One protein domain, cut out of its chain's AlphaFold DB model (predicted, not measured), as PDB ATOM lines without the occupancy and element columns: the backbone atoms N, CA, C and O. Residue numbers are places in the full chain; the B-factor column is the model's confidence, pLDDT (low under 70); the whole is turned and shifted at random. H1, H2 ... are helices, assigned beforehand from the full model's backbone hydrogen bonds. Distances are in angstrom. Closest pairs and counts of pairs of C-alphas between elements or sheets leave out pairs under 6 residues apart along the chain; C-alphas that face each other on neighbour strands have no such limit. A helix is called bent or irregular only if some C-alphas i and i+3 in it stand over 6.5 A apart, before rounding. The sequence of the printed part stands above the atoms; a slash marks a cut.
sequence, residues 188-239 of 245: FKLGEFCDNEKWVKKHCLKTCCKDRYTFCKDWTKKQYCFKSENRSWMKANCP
ATOM      1  N   PHE A 188     140.249 152.146 165.622       75.75
ATOM      2  CA  PHE A 188     140.923 152.224 164.315       75.75
ATOM      3  C   PHE A 188     142.445 152.026 164.376       75.75
ATOM      4  O   PHE A 188     143.039 151.622 163.376       75.75
ATOM      5  N   LYS A 189     143.071 152.299 165.528       74.31
ATOM      6  CA  LYS A 189     144.510 152.113 165.761       74.31
ATOM      7  C   LYS A 189     144.887 150.684 166.152       74.31
ATOM      8  O   LYS A 189     146.061 150.342 166.129       74.31
ATOM      9  N   LEU A 190     143.914 149.859 166.536       73.12
ATOM     10  CA  LEU A 190     144.142 148.543 167.136       73.12
ATOM     11  C   LEU A 190     143.945 147.372 166.161       73.12
ATOM     12  O   LEU A 190     143.970 146.219 166.582       73.12
ATOM     13  N   GLY A 191     143.776 147.643 164.862       66.50
ATOM     14  CA  GLY A 191     143.480 146.619 163.849       66.50
ATOM     15  C   GLY A 191     144.497 145.475 163.766       66.50
ATOM     16  O   GLY A 191     144.128 144.342 163.472       66.50
ATOM     17  N   GLU A 192     145.763 145.740 164.083       67.12
ATOM     18  CA  GLU A 192     146.832 144.729 164.072       67.12
ATOM     19  C   GLU A 192     146.747 143.748 165.255       67.12
ATOM     20  O   GLU A 192     147.286 142.646 165.192       67.12
ATOM     21  N   PHE A 193     146.021 144.105 166.319       73.25
ATOM     22  CA  PHE A 193     145.891 143.297 167.537       73.25
ATOM     23  C   PHE A 193     144.656 142.385 167.534       73.25
ATOM     24  O   PHE A 193     144.452 141.621 168.476       73.25
ATOM     25  N   CYS A 194     143.848 142.417 166.472       74.25
ATOM     26  CA  CYS A 194     142.580 141.689 166.379       74.25
ATOM     27  C   CYS A 194     142.692 140.154 166.483       74.25
ATOM     28  O   CYS A 194     141.687 139.496 166.759       74.25
ATOM     29  N   ASP A 195     143.882 139.579 166.285       65.75
ATOM     30  CA  ASP A 195     144.116 138.135 166.454       65.75
ATOM     31  C   ASP A 195     144.562 137.729 167.845       65.75
ATOM     32  O   ASP A 195     144.200 136.653 168.316       65.75
ATOM     33  N   ASN A 196     145.370 138.573 168.479       59.56
ATOM     34  CA  ASN A 196     146.088 138.205 169.693       59.56
ATOM     35  C   ASN A 196     145.388 138.735 170.946       59.56
ATOM     36  O   ASN A 196     145.580 138.194 172.030       59.56
ATOM     37  N   GLU A 197     144.519 139.736 170.794       77.94
ATOM     38  CA  GLU A 197     143.808 140.365 171.898       77.94
ATOM     39  C   GLU A 197     142.302 140.125 171.790       77.94
ATOM     40  O   GLU A 197     141.576 140.826 171.075       77.94
ATOM     41  N   LYS A 198     141.805 139.144 172.558       77.75
ATOM     42  CA  LYS A 198     140.364 138.828 172.648       77.75
ATOM     43  C   LYS A 198     139.529 140.066 172.984       77.75
ATOM     44  O   LYS A 198     138.426 140.221 172.466       77.75
ATOM     45  N   TRP A 199     140.072 140.962 173.809       83.25
ATOM     46  CA  TRP A 199     139.418 142.214 174.174       83.25
ATOM     47  C   TRP A 199     139.238 143.149 172.971       83.25
ATOM     48  O   TRP A 199     138.152 143.695 172.785       83.25
ATOM     49  N   VAL A 200     140.266 143.299 172.127       74.88
ATOM     50  CA  VAL A 200     140.208 144.147 170.925       74.88
ATOM     51  C   VAL A 200     139.189 143.576 169.946       74.88
ATOM     52  O   VAL A 200     138.327 144.305 169.464       74.88
ATOM     53  N   LYS A 201     139.205 142.257 169.734       78.12
ATOM     54  CA  LYS A 201     138.225 141.579 168.879       78.12
ATOM     55  C   LYS A 201     136.782 141.736 169.374       78.12
ATOM     56  O   LYS A 201     135.878 141.814 168.548       78.12
ATOM     57  N   LYS A 202     136.569 141.804 170.694       81.62
ATOM     58  CA  LYS A 202     135.246 142.009 171.309       81.62
ATOM     59  C   LYS A 202     134.745 143.452 171.161       81.62
ATOM     60  O   LYS A 202     133.571 143.657 170.881       81.62
ATOM     61  N   HIS A 203     135.615 144.448 171.323       83.44
ATOM     62  CA  HIS A 203     135.195 145.854 171.435       83.44
ATOM     63  C   HIS A 203     135.444 146.700 170.179       83.44
ATOM     64  O   HIS A 203     134.877 147.784 170.049       83.44
ATOM     65  N   CYS A 204     136.263 146.223 169.245       83.44
ATOM     66  CA  CYS A 204     136.639 146.925 168.019       83.44
ATOM     67  C   CYS A 204     136.140 146.177 166.777       83.44
ATOM     68  O   CYS A 204     136.912 145.835 165.880       83.44
ATOM     69  N   LEU A 205     134.837 145.886 166.748       84.75
ATOM     70  CA  LEU A 205     134.203 145.031 165.744       84.75
ATOM     71  C   LEU A 205     134.362 145.561 164.311       84.75
ATOM     72  O   LEU A 205     134.698 144.792 163.411       84.75
ATOM     73  N   LYS A 206     134.184 146.869 164.089       85.81
ATOM     74  CA  LYS A 206     134.351 147.490 162.762       85.81
ATOM     75  C   LYS A 206     135.810 147.462 162.329       85.81
ATOM     76  O   LYS A 206     136.114 147.184 161.168       85.81
ATOM     77  N   THR A 207     136.723 147.750 163.251       84.69
ATOM     78  CA  THR A 207     138.154 147.767 162.950       84.69
ATOM     79  C   THR A 207     138.696 146.365 162.678       84.69
ATOM     80  O   THR A 207     139.471 146.200 161.733       84.69
ATOM     81  N   CYS A 208     138.248 145.358 163.428       83.88
ATOM     82  CA  CYS A 208     138.655 143.969 163.237       83.88
ATOM     83  C   CYS A 208     137.961 143.272 162.060       83.88
ATOM     84  O   CYS A 208     138.412 142.208 161.635       83.88
ATOM     85  N   CYS A 209     136.910 143.868 161.491       87.62
ATOM     86  CA  CYS A 209     136.221 143.340 160.320       87.62
ATOM     87  C   CYS A 209     136.867 143.783 158.999       87.62
ATOM     88  O   CYS A 209     136.303 144.554 158.213       87.62
ATOM     89  N   LYS A 210     138.100 143.328 158.753       86.12
ATOM     90  CA  LYS A 210     138.844 143.614 157.518       86.12
ATOM     91  C   LYS A 210     139.595 142.385 157.031       86.12
ATOM     92  O   LYS A 210     140.151 141.632 157.822       86.12
ATOM     93  N   ASP A 211     139.638 142.226 155.715       85.44
ATOM     94  CA  ASP A 211     140.457 141.207 155.066       85.44
ATOM     95  C   ASP A 211     141.929 141.616 155.080       85.44
ATOM     96  O   ASP A 211     142.266 142.771 154.811       85.44
ATOM     97  N   ARG A 212     142.810 140.657 155.356       81.75
ATOM     98  CA  ARG A 212     144.264 140.863 155.363       81.75
ATOM     99  C   ARG A 212     144.903 140.739 154.001       81.75
ATOM    100  O   ARG A 212     145.947 141.331 153.754       81.75
ATOM    101  N   TYR A 213     144.290 139.942 153.138       82.50
ATOM    102  CA  TYR A 213     144.822 139.631 151.827       82.50
ATOM    103  C   TYR A 213     143.856 140.103 150.754       82.50
ATOM    104  O   TYR A 213     142.648 139.883 150.823       82.50
ATOM    105  N   THR A 214     144.403 140.698 149.704       88.19
ATOM    106  CA  THR A 214     143.638 141.101 148.517       88.19
ATOM    107  C   THR A 214     142.979 139.903 147.821       88.19
ATOM    108  O   THR A 214     141.929 140.057 147.204       88.19
ATOM    109  N   PHE A 215     143.542 138.700 147.991       88.81
ATOM    110  CA  PHE A 215     143.039 137.433 147.449       88.81
ATOM    111  C   PHE A 215     141.821 136.861 148.185       88.81
ATOM    112  O   PHE A 215     141.248 135.878 147.717       88.81
ATOM    113  N   CYS A 216     141.398 137.449 149.311       87.44
ATOM    114  CA  CYS A 216     140.287 136.921 150.106       87.44
ATOM    115  C   CYS A 216     139.008 136.722 149.277       87.44
ATOM    116  O   CYS A 216     138.372 135.677 149.387       87.44
ATOM    117  N   LYS A 217     138.699 137.637 148.348       92.19
ATOM    118  CA  LYS A 217     137.556 137.492 147.429       92.19
ATOM    119  C   LYS A 217     137.676 136.284 146.496       92.19
ATOM    120  O   LYS A 217     136.676 135.637 146.198       92.19
ATOM    121  N   ASP A 218     138.879 135.969 146.028       91.19
ATOM    122  CA  ASP A 218     139.099 134.831 145.131       91.19
ATOM    123  C   ASP A 218     139.082 133.503 145.891       91.19
ATOM    124  O   ASP A 218     138.581 132.500 145.379       91.19
ATOM    125  N   TRP A 219     139.546 133.491 147.142       91.81
ATOM    126  CA  TRP A 219     139.393 132.340 148.032       91.81
ATOM    127  C   TRP A 219     137.935 132.098 148.437       91.81
ATOM    128  O   TRP A 219     137.514 130.939 148.500       91.81
ATOM    129  N   THR A 220     137.132 133.155 148.611       90.50
ATOM    130  CA  THR A 220     135.678 133.029 148.801       90.50
ATOM    131  C   THR A 220     135.016 132.366 147.590       90.50
ATOM    132  O   THR A 220     134.257 131.415 147.767       90.50
ATOM    133  N   LYS A 221     135.361 132.764 146.353       93.00
ATOM    134  CA  LYS A 221     134.850 132.110 145.124       93.00
ATOM    135  C   LYS A 221     135.224 130.627 145.037       93.00
ATOM    136  O   LYS A 221     134.461 129.831 144.503       93.00
ATOM    137  N   LYS A 222     136.379 130.244 145.590       91.81
ATOM    138  CA  LYS A 222     136.828 128.843 145.712       91.81
ATOM    139  C   LYS A 222     136.201 128.098 146.902       91.81
ATOM    140  O   LYS A 222     136.603 126.974 147.205       91.81
ATOM    141  N   GLN A 223     135.234 128.722 147.577       91.25
ATOM    142  CA  GLN A 223     134.504 128.210 148.737       91.25
ATOM    143  C   GLN A 223     135.379 127.875 149.954       91.25
ATOM    144  O   GLN A 223     134.992 127.075 150.807       91.25
ATOM    145  N   TYR A 224     136.550 128.504 150.093       89.81
ATOM    146  CA  TYR A 224     137.454 128.221 151.216       89.81
ATOM    147  C   TYR A 224     136.862 128.617 152.576       89.81
ATOM    148  O   TYR A 224     137.207 128.003 153.580       89.81
ATOM    149  N   CYS A 225     135.913 129.556 152.619       88.69
ATOM    150  CA  CYS A 225     135.180 129.907 153.841       88.69
ATOM    151  C   CYS A 225     134.336 128.736 154.401       88.69
ATOM    152  O   CYS A 225     134.040 128.690 155.596       88.69
ATOM    153  N   PHE A 226     133.928 127.779 153.562       86.94
ATOM    154  CA  PHE A 226     132.998 126.709 153.955       86.94
ATOM    155  C   PHE A 226     133.677 125.346 154.114       86.94
ATOM    156  O   PHE A 226     133.101 124.432 154.701       86.94
ATOM    157  N   LYS A 227     134.925 125.213 153.654       88.69
ATOM    158  CA  LYS A 227     135.730 124.004 153.851       88.69
ATOM    159  C   LYS A 227     136.276 123.957 155.276       88.69
ATOM    160  O   LYS A 227     136.945 124.893 155.709       88.69
ATOM    161  N   SER A 228     136.029 122.860 155.992       84.88
ATOM    162  CA  SER A 228     136.450 122.665 157.390       84.88
ATOM    163  C   SER A 228     137.951 122.894 157.603       84.88
ATOM    164  O   SER A 228     138.331 123.571 158.556       84.88
ATOM    165  N   GLU A 229     138.777 122.417 156.672       87.62
ATOM    166  CA  GLU A 229     140.237 122.591 156.634       87.62
ATOM    167  C   GLU A 229     140.691 124.062 156.614       87.62
ATOM    168  O   GLU A 229     141.677 124.416 157.254       87.62
ATOM    169  N   ASN A 230     139.945 124.942 155.941       83.38
ATOM    170  CA  ASN A 230     140.349 126.332 155.705       83.38
ATOM    171  C   ASN A 230     139.573 127.323 156.580       83.38
ATOM    172  O   ASN A 230     140.002 128.463 156.752       83.38
ATOM    173  N   ARG A 231     138.457 126.899 157.180       83.94
ATOM    174  CA  ARG A 231     137.523 127.759 157.919       83.94
ATOM    175  C   ARG A 231     138.194 128.583 159.018       83.94
ATOM    176  O   ARG A 231     137.919 129.772 159.136       83.94
ATOM    177  N   SER A 232     139.077 127.974 159.813       81.44
ATOM    178  CA  SER A 232     139.776 128.683 160.899       81.44
ATOM    179  C   SER A 232     140.711 129.767 160.351       81.44
ATOM    180  O   SER A 232     140.683 130.915 160.796       81.44
ATOM    181  N   TRP A 233     141.471 129.421 159.311       83.62
ATOM    182  CA  TRP A 233     142.397 130.336 158.655       83.62
ATOM    183  C   TRP A 233     141.661 131.490 157.965       83.62
ATOM    184  O   TRP A 233     142.023 132.656 158.142       83.62
ATOM    185  N   MET A 234     140.578 131.182 157.249       86.31
ATOM    186  CA  MET A 234     139.721 132.171 156.598       86.31
ATOM    187  C   MET A 234     139.049 133.090 157.626       86.31
ATOM    188  O   MET A 234     138.942 134.289 157.388       86.31
ATOM    189  N   LYS A 235     138.668 132.574 158.803       83.00
ATOM    190  CA  LYS A 235     138.080 133.378 159.887       83.00
ATOM    191  C   LYS A 235     139.042 134.385 160.509       83.00
ATOM    192  O   LYS A 235     138.600 135.437 160.963       83.00
ATOM    193  N   ALA A 236     140.333 134.080 160.536       78.31
ATOM    194  CA  ALA A 236     141.349 135.007 161.028       78.31
ATOM    195  C   ALA A 236     141.783 136.026 159.961       78.31
ATOM    196  O   ALA A 236     142.032 137.186 160.275       78.31
ATOM    197  N   ASN A 237     141.861 135.609 158.694       82.62
ATOM    198  CA  ASN A 237     142.534 136.396 157.657       82.62
ATOM    199  C   ASN A 237     141.597 137.046 156.634       82.62
ATOM    200  O   ASN A 237     141.975 138.037 156.014       82.62
ATOM    201  N   CYS A 238     140.390 136.512 156.460       89.00
ATOM    202  CA  CYS A 238     139.393 137.002 155.512       89.00
ATOM    203  C   CYS A 238     138.002 137.168 156.159       89.00
ATOM    204  O   CYS A 238     137.008 136.708 155.590       89.00
ATOM    205  N   PRO A 239     137.897 137.767 157.364       86.50
ATOM    206  CA  PRO A 239     136.641 137.803 158.104       86.50
ATOM    207  C   PRO A 239     135.538 138.570 157.376       86.50
ATOM    208  O   PRO A 239     134.381 138.185 157.494       86.50
TER     209      PRO A 239
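AT A GLANCE: This is residues 188 to 239 of the 245 residues of the protein "Metalloendopeptidase" of Clytia hemisphaerica (UniProt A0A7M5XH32). What does the model look like at first sight? Two small lobes of short helices make an elongated shape: in one, H4, the longest helix, stands across from H3 with residues 222 to 227 looping between them, and in the other, H1 and H2 sit close together with residues 188 to 197 folded beside them. Residues 209 to 215, the link from H2 to H3, join the two lobes, and no helix touches another. What is it made of, and how large is it? The printed part has 52 residues with four named helices, in the order H1, H2, H3, H4, and no named strand; the class is all helix. It is only just compact, close to loose, with a radius of gyration of the C-alphas of 11.6 A, and it spans 31 by 20 by 13 A.

IN THESE COORDINATES: Where is the longest helix? H4 is residues 228 to 237, from C-alpha 228 at (136.450, 122.665, 157.390) to C-alpha 237 at (142.534, 136.396, 157.657), 15.0 A. It is irregular: C-alphas 229 and 232 are 7.5 A apart. Where are the other helices? H3 is residues 216 to 221, 8.8 A long. H2 is residues 205 to 208, 5.2 A long. H1 is residues 198 to 203, 8.8 A long, and begins with C-alpha 198 at (140.364, 138.828, 172.648).

HOW THE PARTS SIT: How does H4 stand to H3? They are close but not clearly touching; their closest C-alphas, those of Cys 216 and Asn 237, are 7.9 A apart. Their lines stand at a shallow tilt of 31 degrees, opposite ways. How do H1 and H2 stand? They are close but not clearly touching, with the closest C-alphas, those of Lys 201 and Cys 208, 6.1 A apart. Which helices stay apart? H1 is apart from H3 and H4, and H2 is apart from H3 and H4. What do the backbone N and O atoms show? In H1 and H3 every O i to N i+4 pair is within hydrogen-bond range, in H4 4 of 6 are, and H2 is too short for such a pair.

THE WHOLE: How far does the printed part reach? The two C-alphas farthest apart, those of Lys 189 and Lys 227, are 31.8 A apart. Is there a cut, and how long are the links? The printed part has no cut. The link from H1 to H2 is tight, those from H2 to H3 and from H3 to H4 are short, and no link is long. Where is confidence low? The mean pLDDT of the printed part is 82.8, and residues 191 to 192 and 195 to 196 are under 70.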